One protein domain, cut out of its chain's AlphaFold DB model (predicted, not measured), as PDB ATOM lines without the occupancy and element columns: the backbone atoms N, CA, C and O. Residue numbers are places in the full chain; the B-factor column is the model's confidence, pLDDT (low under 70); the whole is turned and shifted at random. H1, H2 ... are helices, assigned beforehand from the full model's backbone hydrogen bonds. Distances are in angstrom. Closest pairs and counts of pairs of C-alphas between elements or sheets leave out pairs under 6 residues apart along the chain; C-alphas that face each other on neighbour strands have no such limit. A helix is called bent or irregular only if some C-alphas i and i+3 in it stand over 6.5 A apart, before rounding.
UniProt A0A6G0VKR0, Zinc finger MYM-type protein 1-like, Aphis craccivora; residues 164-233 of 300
ATOM      1  N   ASP A 164      24.530 -28.891 -16.621       68.00
ATOM      2  CA  ASP A 164      23.301 -29.134 -17.376       68.00
ATOM      3  C   ASP A 164      22.048 -28.569 -16.682       68.00
ATOM      4  O   ASP A 164      21.155 -28.050 -17.351       68.00
ATOM      5  N   LEU A 165      21.992 -28.595 -15.342       68.75
ATOM      6  CA  LEU A 165      20.907 -27.972 -14.569       68.75
ATOM      7  C   LEU A 165      20.948 -26.446 -14.695       68.75
ATOM      8  O   LEU A 165      19.904 -25.807 -14.813       68.75
ATOM      9  N   PHE A 166      22.149 -25.866 -14.718       68.00
ATOM     10  CA  PHE A 166      22.338 -24.432 -14.917       68.00
ATOM     11  C   PHE A 166      21.858 -23.967 -16.288       68.00
ATOM     12  O   PHE A 166      21.166 -22.952 -16.372       68.00
ATOM     13  N   LYS A 167      22.180 -24.719 -17.347       69.94
ATOM     14  CA  LYS A 167      21.683 -24.437 -18.700       69.94
ATOM     15  C   LYS A 167      20.162 -24.527 -18.755       69.94
ATOM     16  O   LYS A 167      19.525 -23.579 -19.192       69.94
ATOM     17  N   LEU A 168      19.577 -25.588 -18.195       73.81
ATOM     18  CA  LEU A 168      18.126 -25.775 -18.187       73.81
ATOM     19  C   LEU A 168      17.380 -24.631 -17.485       73.81
ATOM     20  O   LEU A 168      16.395 -24.129 -18.022       73.81
ATOM     21  N   VAL A 169      17.835 -24.214 -16.297       69.75
ATOM     22  CA  VAL A 169      17.230 -23.104 -15.533       69.75
ATOM     23  C   VAL A 169      17.409 -21.771 -16.258       69.75
ATOM     24  O   VAL A 169      16.494 -20.948 -16.284       69.75
ATOM     25  N   SER A 170      18.569 -21.568 -16.880       72.62
ATOM     26  CA  SER A 170      18.856 -20.346 -17.634       72.62
ATOM     27  C   SER A 170      17.996 -20.240 -18.890       72.62
ATOM     28  O   SER A 170      17.456 -19.172 -19.155       72.62
ATOM     29  N   ASP A 171      17.775 -21.352 -19.594       75.88
ATOM     30  CA  ASP A 171      16.909 -21.411 -20.774       75.88
ATOM     31  C   ASP A 171      15.420 -21.258 -20.407       75.88
ATOM     32  O   ASP A 171      14.655 -20.663 -21.162       75.88
ATOM     33  N   THR A 172      14.987 -21.769 -19.246       75.12
ATOM     34  CA  THR A 172      13.573 -21.693 -18.817       75.12
ATOM     35  C   THR A 172      13.168 -20.331 -18.268       75.12
ATOM     36  O   THR A 172      12.041 -19.902 -18.507       75.12
ATOM     37  N   TYR A 173      14.053 -19.656 -17.534       73.69
ATOM     38  CA  TYR A 173      13.753 -18.369 -16.894       73.69
ATOM     39  C   TYR A 173      14.503 -17.184 -17.516       73.69
ATOM     40  O   TYR A 173      14.383 -16.063 -17.030       73.69
ATOM     41  N   ASN A 174      15.224 -17.416 -18.618       75.38
ATOM     42  CA  ASN A 174      15.963 -16.411 -19.384       75.38
ATOM     43  C   ASN A 174      17.038 -15.674 -18.555       75.38
ATOM     44  O   ASN A 174      17.212 -14.459 -18.673       75.38
ATOM     45  N   PHE A 175      17.752 -16.411 -17.700       75.25
ATOM     46  CA  PHE A 175      18.874 -15.887 -16.913       75.25
ATOM     47  C   PHE A 175      20.201 -16.013 -17.666       75.25
ATOM     48  O   PHE A 175      20.398 -16.932 -18.460       75.25
ATOM     49  N   ASN A 176      21.159 -15.126 -17.379       75.56
ATOM     50  CA  ASN A 176      22.518 -15.288 -17.888       75.56
ATOM     51  C   ASN A 176      23.244 -16.399 -17.105       75.56
ATOM     52  O   ASN A 176      23.485 -16.266 -15.903       75.56
ATOM     53  N   THR A 177      23.597 -17.489 -17.795       70.56
ATOM     54  CA  THR A 177      24.223 -18.695 -17.211       70.56
ATOM     55  C   THR A 177      25.491 -18.376 -16.417       70.56
ATOM     56  O   THR A 177      25.704 -18.918 -15.332       70.56
ATOM     57  N   HIS A 178      26.330 -17.485 -16.948       73.31
ATOM     58  CA  HIS A 178      27.607 -17.117 -16.345       73.31
ATOM     59  C   HIS A 178      27.418 -16.265 -15.080       73.31
ATOM     60  O   HIS A 178      28.062 -16.506 -14.056       73.31
ATOM     61  N   ASP A 179      26.501 -15.301 -15.120       73.75
ATOM     62  CA  ASP A 179      26.243 -14.400 -13.990       73.75
ATOM     63  C   ASP A 179      25.555 -15.147 -12.841       73.75
ATOM     64  O   ASP A 179      25.910 -14.975 -11.679       73.75
ATOM     65  N   LEU A 180      24.649 -16.075 -13.157       74.44
ATOM     66  CA  LEU A 180      23.992 -16.911 -12.156       74.44
ATOM     67  C   LEU A 180      24.970 -17.896 -11.494       74.44
ATOM     68  O   LEU A 180      24.937 -18.066 -10.274       74.44
ATOM     69  N   LYS A 181      25.880 -18.508 -12.271       75.81
ATOM     70  CA  LYS A 181      26.932 -19.391 -11.739       75.81
ATOM     71  C   LYS A 181      27.881 -18.626 -10.812       75.81
ATOM     72  O   LYS A 181      28.122 -19.059  -9.688       75.81
ATOM     73  N   THR A 182      28.357 -17.460 -11.244       75.12
ATOM     74  CA  THR A 182      29.273 -16.630 -10.446       75.12
ATOM     75  C   THR A 182      28.605 -16.041  -9.200       75.12
ATOM     76  O   THR A 182      29.228 -16.014  -8.137       75.12
ATOM     77  N   GLU A 183      27.339 -15.620  -9.265       78.62
ATOM     78  CA  GLU A 183      26.585 -15.200  -8.077       78.62
ATOM     79  C   GLU A 183      26.429 -16.346  -7.071       78.62
ATOM     80  O   GLU A 183      26.637 -16.137  -5.874       78.62
ATOM     81  N   LEU A 184      26.116 -17.562  -7.531       75.69
ATOM     82  CA  LEU A 184      25.939 -18.727  -6.658       75.69
ATOM     83  C   LEU A 184      27.241 -19.179  -6.005       75.69
ATOM     84  O   LEU A 184      27.254 -19.430  -4.800       75.69
ATOM     85  N   GLU A 185      28.343 -19.229  -6.750       78.31
ATOM     86  CA  GLU A 185      29.664 -19.543  -6.197       78.31
ATOM     87  C   GLU A 185      30.081 -18.512  -5.137       78.31
ATOM     88  O   GLU A 185      30.531 -18.871  -4.044       78.31
ATOM     89  N   ASN A 186      29.859 -17.222  -5.409       76.44
ATOM     90  CA  ASN A 186      30.140 -16.153  -4.454       76.44
ATOM     91  C   ASN A 186      29.241 -16.237  -3.210       76.44
ATOM     92  O   ASN A 186      29.730 -16.052  -2.093       76.44
ATOM     93  N   PHE A 187      27.957 -16.562  -3.376       75.19
ATOM     94  CA  PHE A 187      27.020 -16.761  -2.274       75.19
ATOM     95  C   PHE A 187      27.416 -17.954  -1.395       75.19
ATOM     96  O   PHE A 187      27.455 -17.825  -0.171       75.19
ATOM     97  N   ILE A 188      27.771 -19.096  -1.996       74.44
ATOM     98  CA  ILE A 188      28.232 -20.292  -1.274       74.44
ATOM     99  C   ILE A 188      29.531 -19.990  -0.523       74.44
ATOM    100  O   ILE A 188      29.647 -20.322   0.656       74.44
ATOM    101  N   ARG A 189      30.479 -19.288  -1.155       74.06
ATOM    102  CA  ARG A 189      31.733 -18.874  -0.512       74.06
ATOM    103  C   ARG A 189      31.488 -17.959   0.691       74.06
ATOM    104  O   ARG A 189      32.075 -18.180   1.748       74.06
ATOM    105  N   MET A 190      30.615 -16.960   0.552       70.81
ATOM    106  CA  MET A 190      30.257 -16.041   1.642       70.81
ATOM    107  C   MET A 190      29.469 -16.728   2.765       70.81
ATOM    108  O   MET A 190      29.606 -16.349   3.931       70.81
ATOM    109  N   PHE A 191      28.650 -17.725   2.427       71.62
ATOM    110  CA  PHE A 191      27.890 -18.511   3.391       71.62
ATOM    111  C   PHE A 191      28.800 -19.444   4.199       71.62
ATOM    112  O   PHE A 191      28.735 -19.430   5.428       71.62
ATOM    113  N   ASN A 192      29.689 -20.185   3.529       71.25
ATOM    114  CA  ASN A 192      30.628 -21.099   4.180       71.25
ATOM    115  C   ASN A 192      31.562 -20.336   5.135       71.25
ATOM    116  O   ASN A 192      31.633 -20.686   6.306       71.25
ATOM    117  N   GLN A 193      32.117 -19.191   4.712       69.31
ATOM    118  CA  GLN A 193      32.979 -18.354   5.564       69.31
ATOM    119  C   GLN A 193      32.347 -17.895   6.891       69.31
ATOM    120  O   GLN A 193      33.073 -17.601   7.838       69.31
ATOM    121  N   LYS A 194      31.017 -17.767   6.975       64.19
ATOM    122  CA  LYS A 194      30.333 -17.364   8.218       64.19
ATOM    123  C   LYS A 194      29.832 -18.543   9.054       64.19
ATOM    124  O   LYS A 194      29.509 -18.338  10.222       64.19
ATOM    125  N   TYR A 195      29.746 -19.742   8.481       63.47
ATOM    126  CA  TYR A 195      29.031 -20.883   9.055       63.47
ATOM    127  C   TYR A 195      29.764 -22.219   8.823       63.47
ATOM    128  O   TYR A 195      29.142 -23.224   8.486       63.47
ATOM    129  N   ASP A 196      31.083 -22.242   9.043       59.41
ATOM    130  CA  ASP A 196      31.958 -23.388   8.734       59.41
ATOM    131  C   ASP A 196      31.601 -24.708   9.464       59.41
ATOM    132  O   ASP A 196      31.986 -25.775   8.998       59.41
ATOM    133  N   ASN A 197      30.835 -24.688  10.569       57.91
ATOM    134  CA  ASN A 197      30.569 -25.875  11.407       57.91
ATOM    135  C   ASN A 197      29.088 -26.049  11.809       57.91
ATOM    136  O   ASN A 197      28.777 -26.188  12.992       57.91
ATOM    137  N   ILE A 198      28.155 -26.034  10.851       57.88
ATOM    138  CA  ILE A 198      26.718 -26.245  11.128       57.88
ATOM    139  C   ILE A 198      26.215 -27.604  10.614       57.88
ATOM    140  O   ILE A 198      26.485 -28.006   9.480       57.88
ATOM    141  N   SER A 199      25.439 -28.293  11.463       54.88
ATOM    142  CA  SER A 199      24.766 -29.565  11.169       54.88
ATOM    143  C   SER A 199      23.851 -29.456   9.939       54.88
ATOM    144  O   SER A 199      23.174 -28.447   9.739       54.88
ATOM    145  N   VAL A 200      23.782 -30.505   9.106       60.31
ATOM    146  CA  VAL A 200      23.060 -30.520   7.809       60.31
ATOM    147  C   VAL A 200      21.597 -30.062   7.932       60.31
ATOM    148  O   VAL A 200      21.084 -29.396   7.035       60.31
ATOM    149  N   SER A 201      20.939 -30.352   9.061       54.69
ATOM    150  CA  SER A 201      19.544 -29.958   9.319       54.69
ATOM    151  C   SER A 201      19.363 -28.463   9.622       54.69
ATOM    152  O   SER A 201      18.277 -27.931   9.411       54.69
ATOM    153  N   GLU A 202      20.398 -27.783  10.111       60.78
ATOM    154  CA  GLU A 202      20.371 -26.360  10.481       60.78
ATOM    155  C   GLU A 202      20.857 -25.460   9.334       60.78
ATOM    156  O   GLU A 202      20.511 -24.279   9.287       60.78
ATOM    157  N   LYS A 203      21.577 -26.019   8.342       65.44
ATOM    158  CA  LYS A 203      22.043 -25.290   7.146       65.44
ATOM    159  C   LYS A 203      20.899 -24.618   6.378       65.44
ATOM    160  O   LYS A 203      21.082 -23.517   5.868       65.44
ATOM    161  N   LEU A 204      19.732 -25.262   6.264       61.84
ATOM    162  CA  LEU A 204      18.604 -24.714   5.498       61.84
ATOM    163  C   LEU A 204      17.990 -23.486   6.180       61.84
ATOM    164  O   LEU A 204      17.716 -22.491   5.511       61.84
ATOM    165  N   GLU A 205      17.793 -23.543   7.497       66.06
ATOM    166  CA  GLU A 205      17.274 -22.408   8.268       66.06
ATOM    167  C   GLU A 205      18.308 -21.275   8.331       66.06
ATOM    168  O   GLU A 205      17.972 -20.127   8.045       66.06
ATOM    169  N   ALA A 206      19.592 -21.599   8.521       67.88
ATOM    170  CA  ALA A 206      20.676 -20.620   8.468       67.88
ATOM    171  C   ALA A 206      20.781 -19.922   7.096       67.88
ATOM    172  O   ALA A 206      20.978 -18.709   7.040       67.88
ATOM    173  N   LYS A 207      20.592 -20.644   5.977       70.44
ATOM    174  CA  LYS A 207      20.542 -20.047   4.625       70.44
ATOM    175  C   LYS A 207      19.365 -19.083   4.472       70.44
ATOM    176  O   LYS A 207      19.546 -17.995   3.926       70.44
ATOM    177  N   LYS A 208      18.175 -19.444   4.966       70.00
ATOM    178  CA  LYS A 208      16.992 -18.566   4.933       70.00
ATOM    179  C   LYS A 208      17.223 -17.287   5.736       70.00
ATOM    180  O   LYS A 208      16.931 -16.201   5.237       70.00
ATOM    181  N   ASP A 209      17.767 -17.403   6.944       71.00
ATOM    182  CA  ASP A 209      18.041 -16.251   7.807       71.00
ATOM    183  C   ASP A 209      19.165 -15.368   7.257       71.00
ATOM    184  O   ASP A 209      19.103 -14.143   7.369       71.00
ATOM    185  N   TYR A 210      20.142 -15.963   6.568       72.75
ATOM    186  CA  TYR A 210      21.175 -15.228   5.847       72.75
ATOM    187  C   TYR A 210      20.587 -14.404   4.691       72.75
ATOM    188  O   TYR A 210      20.833 -13.203   4.604       72.75
ATOM    189  N   ILE A 211      19.724 -14.994   3.856       70.81
ATOM    190  CA  ILE A 211      19.076 -14.302   2.723       70.81
ATOM    191  C   ILE A 211      18.122 -13.186   3.190       70.81
ATOM    192  O   ILE A 211      17.901 -12.205   2.477       70.81
ATOM    193  N   ARG A 212      17.569 -13.289   4.405       68.94
ATOM    194  CA  ARG A 212      16.720 -12.245   5.003       68.94
ATOM    195  C   ARG A 212      17.480 -10.983   5.411       68.94
ATOM    196  O   ARG A 212      16.840  -9.959   5.641       68.94
ATOM    197  N   GLN A 213      18.812 -11.005   5.495       74.00
ATOM    198  CA  GLN A 213      19.573  -9.789   5.779       74.00
ATOM    199  C   GLN A 213      19.499  -8.851   4.560       74.00
ATOM    200  O   GLN A 213      19.951  -9.196   3.469       74.00
ATOM    201  N   ASN A 214      18.950  -7.644   4.751       59.09
ATOM    202  CA  ASN A 214      18.640  -6.663   3.690       59.09
ATOM    203  C   ASN A 214      19.808  -6.335   2.735       59.09
ATOM    204  O   ASN A 214      19.588  -5.866   1.619       59.09
ATOM    205  N   TYR A 215      21.049  -6.573   3.159       63.09
ATOM    206  CA  TYR A 215      22.252  -6.325   2.366       63.09
ATOM    207  C   TYR A 215      22.488  -7.375   1.268       63.09
ATOM    208  O   TYR A 215      23.084  -7.056   0.244       63.09
ATOM    209  N   ILE A 216      21.992  -8.604   1.440       64.56
ATOM    210  CA  ILE A 216      22.260  -9.732   0.531       64.56
ATOM    211  C   ILE A 216      21.274  -9.742  -0.642       64.56
ATOM    212  O   ILE A 216      21.668 -10.044  -1.765       64.56
ATOM    213  N   GLN A 217      20.036  -9.284  -0.429       62.62
ATOM    214  CA  GLN A 217      19.042  -9.135  -1.503       62.62
ATOM    215  C   GLN A 217      19.470  -8.136  -2.586       62.62
ATOM    216  O   GLN A 217      19.108  -8.297  -3.747       62.62
ATOM    217  N   LYS A 218      20.239  -7.100  -2.217       66.75
ATOM    218  CA  LYS A 218      20.789  -6.121  -3.169       66.75
ATOM    219  C   LYS A 218      22.093  -6.583  -3.822       66.75
ATOM    220  O   LYS A 218      22.412  -6.103  -4.901       66.75
ATOM    221  N   GLY A 219      22.845  -7.469  -3.162       71.25
ATOM    222  CA  GLY A 219      24.114  -7.998  -3.667       71.25
ATOM    223  C   GLY A 219      23.964  -9.175  -4.634       71.25
ATOM    224  O   GLY A 219      24.841  -9.365  -5.465       71.25
ATOM    225  N   PHE A 220      22.864  -9.933  -4.539       74.94
ATOM    226  CA  PHE A 220      22.600 -11.125  -5.357       74.94
ATOM    227  C   PHE A 220      21.181 -11.087  -5.957       74.94
ATOM    228  O   PHE A 220      20.260 -11.746  -5.441       74.94
ATOM    229  N   PRO A 221      20.952 -10.264  -6.995       76.31
ATOM    230  CA  PRO A 221      19.639 -10.105  -7.612       76.31
ATOM    231  C   PRO A 221      19.138 -11.391  -8.289       76.31
ATOM    232  O   PRO A 221      17.967 -11.729  -8.102       76.31
ATOM    233  N   LEU A 222      19.998 -12.145  -8.987       76.56
ATOM    234  CA  LEU A 222      19.586 -13.326  -9.761       76.56
ATOM    235  C   LEU A 222      19.170 -14.487  -8.851       76.56
ATOM    236  O   LEU A 222      18.171 -15.169  -9.100       76.56
ATOM    237  N   ILE A 223      19.887 -14.679  -7.743       75.44
ATOM    238  CA  ILE A 223      19.524 -15.676  -6.723       75.44
ATOM    239  C   ILE A 223      18.199 -15.301  -6.056       75.44
ATOM    240  O   ILE A 223      17.340 -16.156  -5.838       75.44
ATOM    241  N   THR A 224      18.015 -14.018  -5.740       74.25
ATOM    242  CA  THR A 224      16.789 -13.532  -5.097       74.25
ATOM    243  C   THR A 224      15.577 -13.708  -6.013       74.25
ATOM    244  O   THR A 224      14.510 -14.107  -5.548       74.25
ATOM    245  N   GLU A 225      15.729 -13.439  -7.307       77.88
ATOM    246  CA  GLU A 225      14.686 -13.655  -8.310       77.88
ATOM    247  C   GLU A 225      14.361 -15.142  -8.484       77.88
ATOM    248  O   GLU A 225      13.199 -15.533  -8.383       77.88
ATOM    249  N   SER A 226      15.385 -15.991  -8.595       75.25
ATOM    250  CA  SER A 226      15.222 -17.448  -8.668       75.25
ATOM    251  C   SER A 226      14.485 -18.015  -7.446       75.25
ATOM    252  O   SER A 226      13.596 -18.857  -7.574       75.25
ATOM    253  N   LEU A 227      14.800 -17.524  -6.243       74.44
ATOM    254  CA  LEU A 227      14.123 -17.930  -5.008       74.44
ATOM    255  C   LEU A 227      12.682 -17.424  -4.927       74.44
ATOM    256  O   LEU A 227      11.818 -18.138  -4.418       74.44
ATOM    257  N   LYS A 228      12.399 -16.215  -5.425       77.75
ATOM    258  CA  LYS A 228      11.021 -15.712  -5.535       77.75
ATOM    259  C   LYS A 228      10.203 -16.608  -6.456       77.75
ATOM    260  O   LYS A 228       9.128 -17.040  -6.052       77.75
ATOM    261  N   ILE A 229      10.741 -16.948  -7.627       78.88
ATOM    262  CA  ILE A 229      10.110 -17.875  -8.569       78.88
ATOM    263  C   ILE A 229       9.846 -19.216  -7.878       78.88
ATOM    264  O   ILE A 229       8.708 -19.681  -7.864       78.88
ATOM    265  N   PHE A 230      10.847 -19.786  -7.202       77.00
ATOM    266  CA  PHE A 230      10.690 -21.036  -6.456       77.00
ATOM    267  C   PHE A 230       9.564 -20.978  -5.412       77.00
ATOM    268  O   PHE A 230       8.770 -21.910  -5.314       77.00
ATOM    269  N   LEU A 231       9.456 -19.880  -4.660       70.50
ATOM    270  CA  LEU A 231       8.398 -19.692  -3.661       70.50
ATOM    271  C   LEU A 231       7.008 -19.474  -4.279       70.50
ATOM    272  O   LEU A 231       6.007 -19.725  -3.608       70.50
ATOM    273  N   THR A 232       6.935 -19.013  -5.530       74.94
ATOM    274  CA  THR A 232       5.669 -18.852  -6.267       74.94
ATOM    275  C   THR A 232       5.212 -20.121  -6.983       74.94
ATOM    276  O   THR A 232       4.027 -20.237  -7.296       74.94
ATOM    277  N   ILE A 233       6.105 -21.089  -7.212       70.62
ATOM    278  CA  ILE A 233       5.720 -22.380  -7.785       70.62
ATOM    279  C   ILE A 233       4.918 -23.152  -6.726       70.62
ATOM    280  O   ILE A 233       5.437 -23.437  -5.641       70.62
TER     281      ILE A 233
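Overview. This is residues 164 to 233 of the 300 residues of the protein "Zinc finger MYM-type protein 1-like" of Aphis craccivora (UniProt A0A6G0VKR0). One long helix, H2, makes the spine along the longest axis, and four shorter helices form an open frame beside it, with few contacts between helices. H1 sits at the beginning of H2 and H3 comes near its far end, while H5 meets H2 near the beginning and points away from it, and the short H4 joins the end of H3 to the start of H5. The printed part has 70 residues with five named helices, H1 to H5 in chain order, and no named strand; its class is all helix. It is only just compact, close to loose, with a radius of gyration of the C-alphas of 12.8 A and spans of 35 by 24 by 22 A.

Arrangement. H2, residues 177 to 194, touches H5, residues 221 to 232, with residues 179 to 184 of H2 and 222 to 223 of H5 alone. The closest C-alphas are those of Leu 180 and Leu 222, 6.2 A apart, and the lines are about perpendicular at 89 degrees. H2 also touches H1, residues 164 to 173, with residues 177 to 181 of H2 alone; the closest C-alphas, of Ser 170 and Thr 177, are 5.6 A apart. These two run opposite ways at a steep tilt of 67 degrees, only just short of about perpendicular. H3, residues 200 to 211, is close to H2 but not clearly touching, with the closest C-alphas, of Phe 191 and Lys 207, 7.6 A apart. H4, residues 214 to 219, is close to H5 but not clearly touching, with the closest C-alphas, of Gln 217 and Thr 224, 6.1 A apart. H1 and H5 are only just apart, at 8.4 A, and H2 and H4 are apart. In H1 and H5 every O i to N i+4 pair is within hydrogen-bond range; the counts are 13 of 14 in H2, 6 of 8 in H3 and 1 of 2 in H4.

Along the chain. H2 is 26.2 A long, from C-alpha 177 at (24.223, -18.695, -17.211) to C-alpha 194 at (30.333, -17.364, 8.218). H3 measures 17.5 A and is only just irregular: C-alphas 201 and 204 are 6.6 A apart. H5 measures 16.5 A and ends with C-alpha 232 at (5.669, -18.852, -6.267). H1 measures 14.4 A and H4 9.3 A.

Size, cuts and confidence. The C-alphas farthest apart, of Asn 174 and Asn 197, are 35.4 A apart. The printed part has no cut, and its four links are tight. The mean pLDDT of the printed part is 70.5; 25 residues are under 70, among them residues 193 to 206 and 214 to 218.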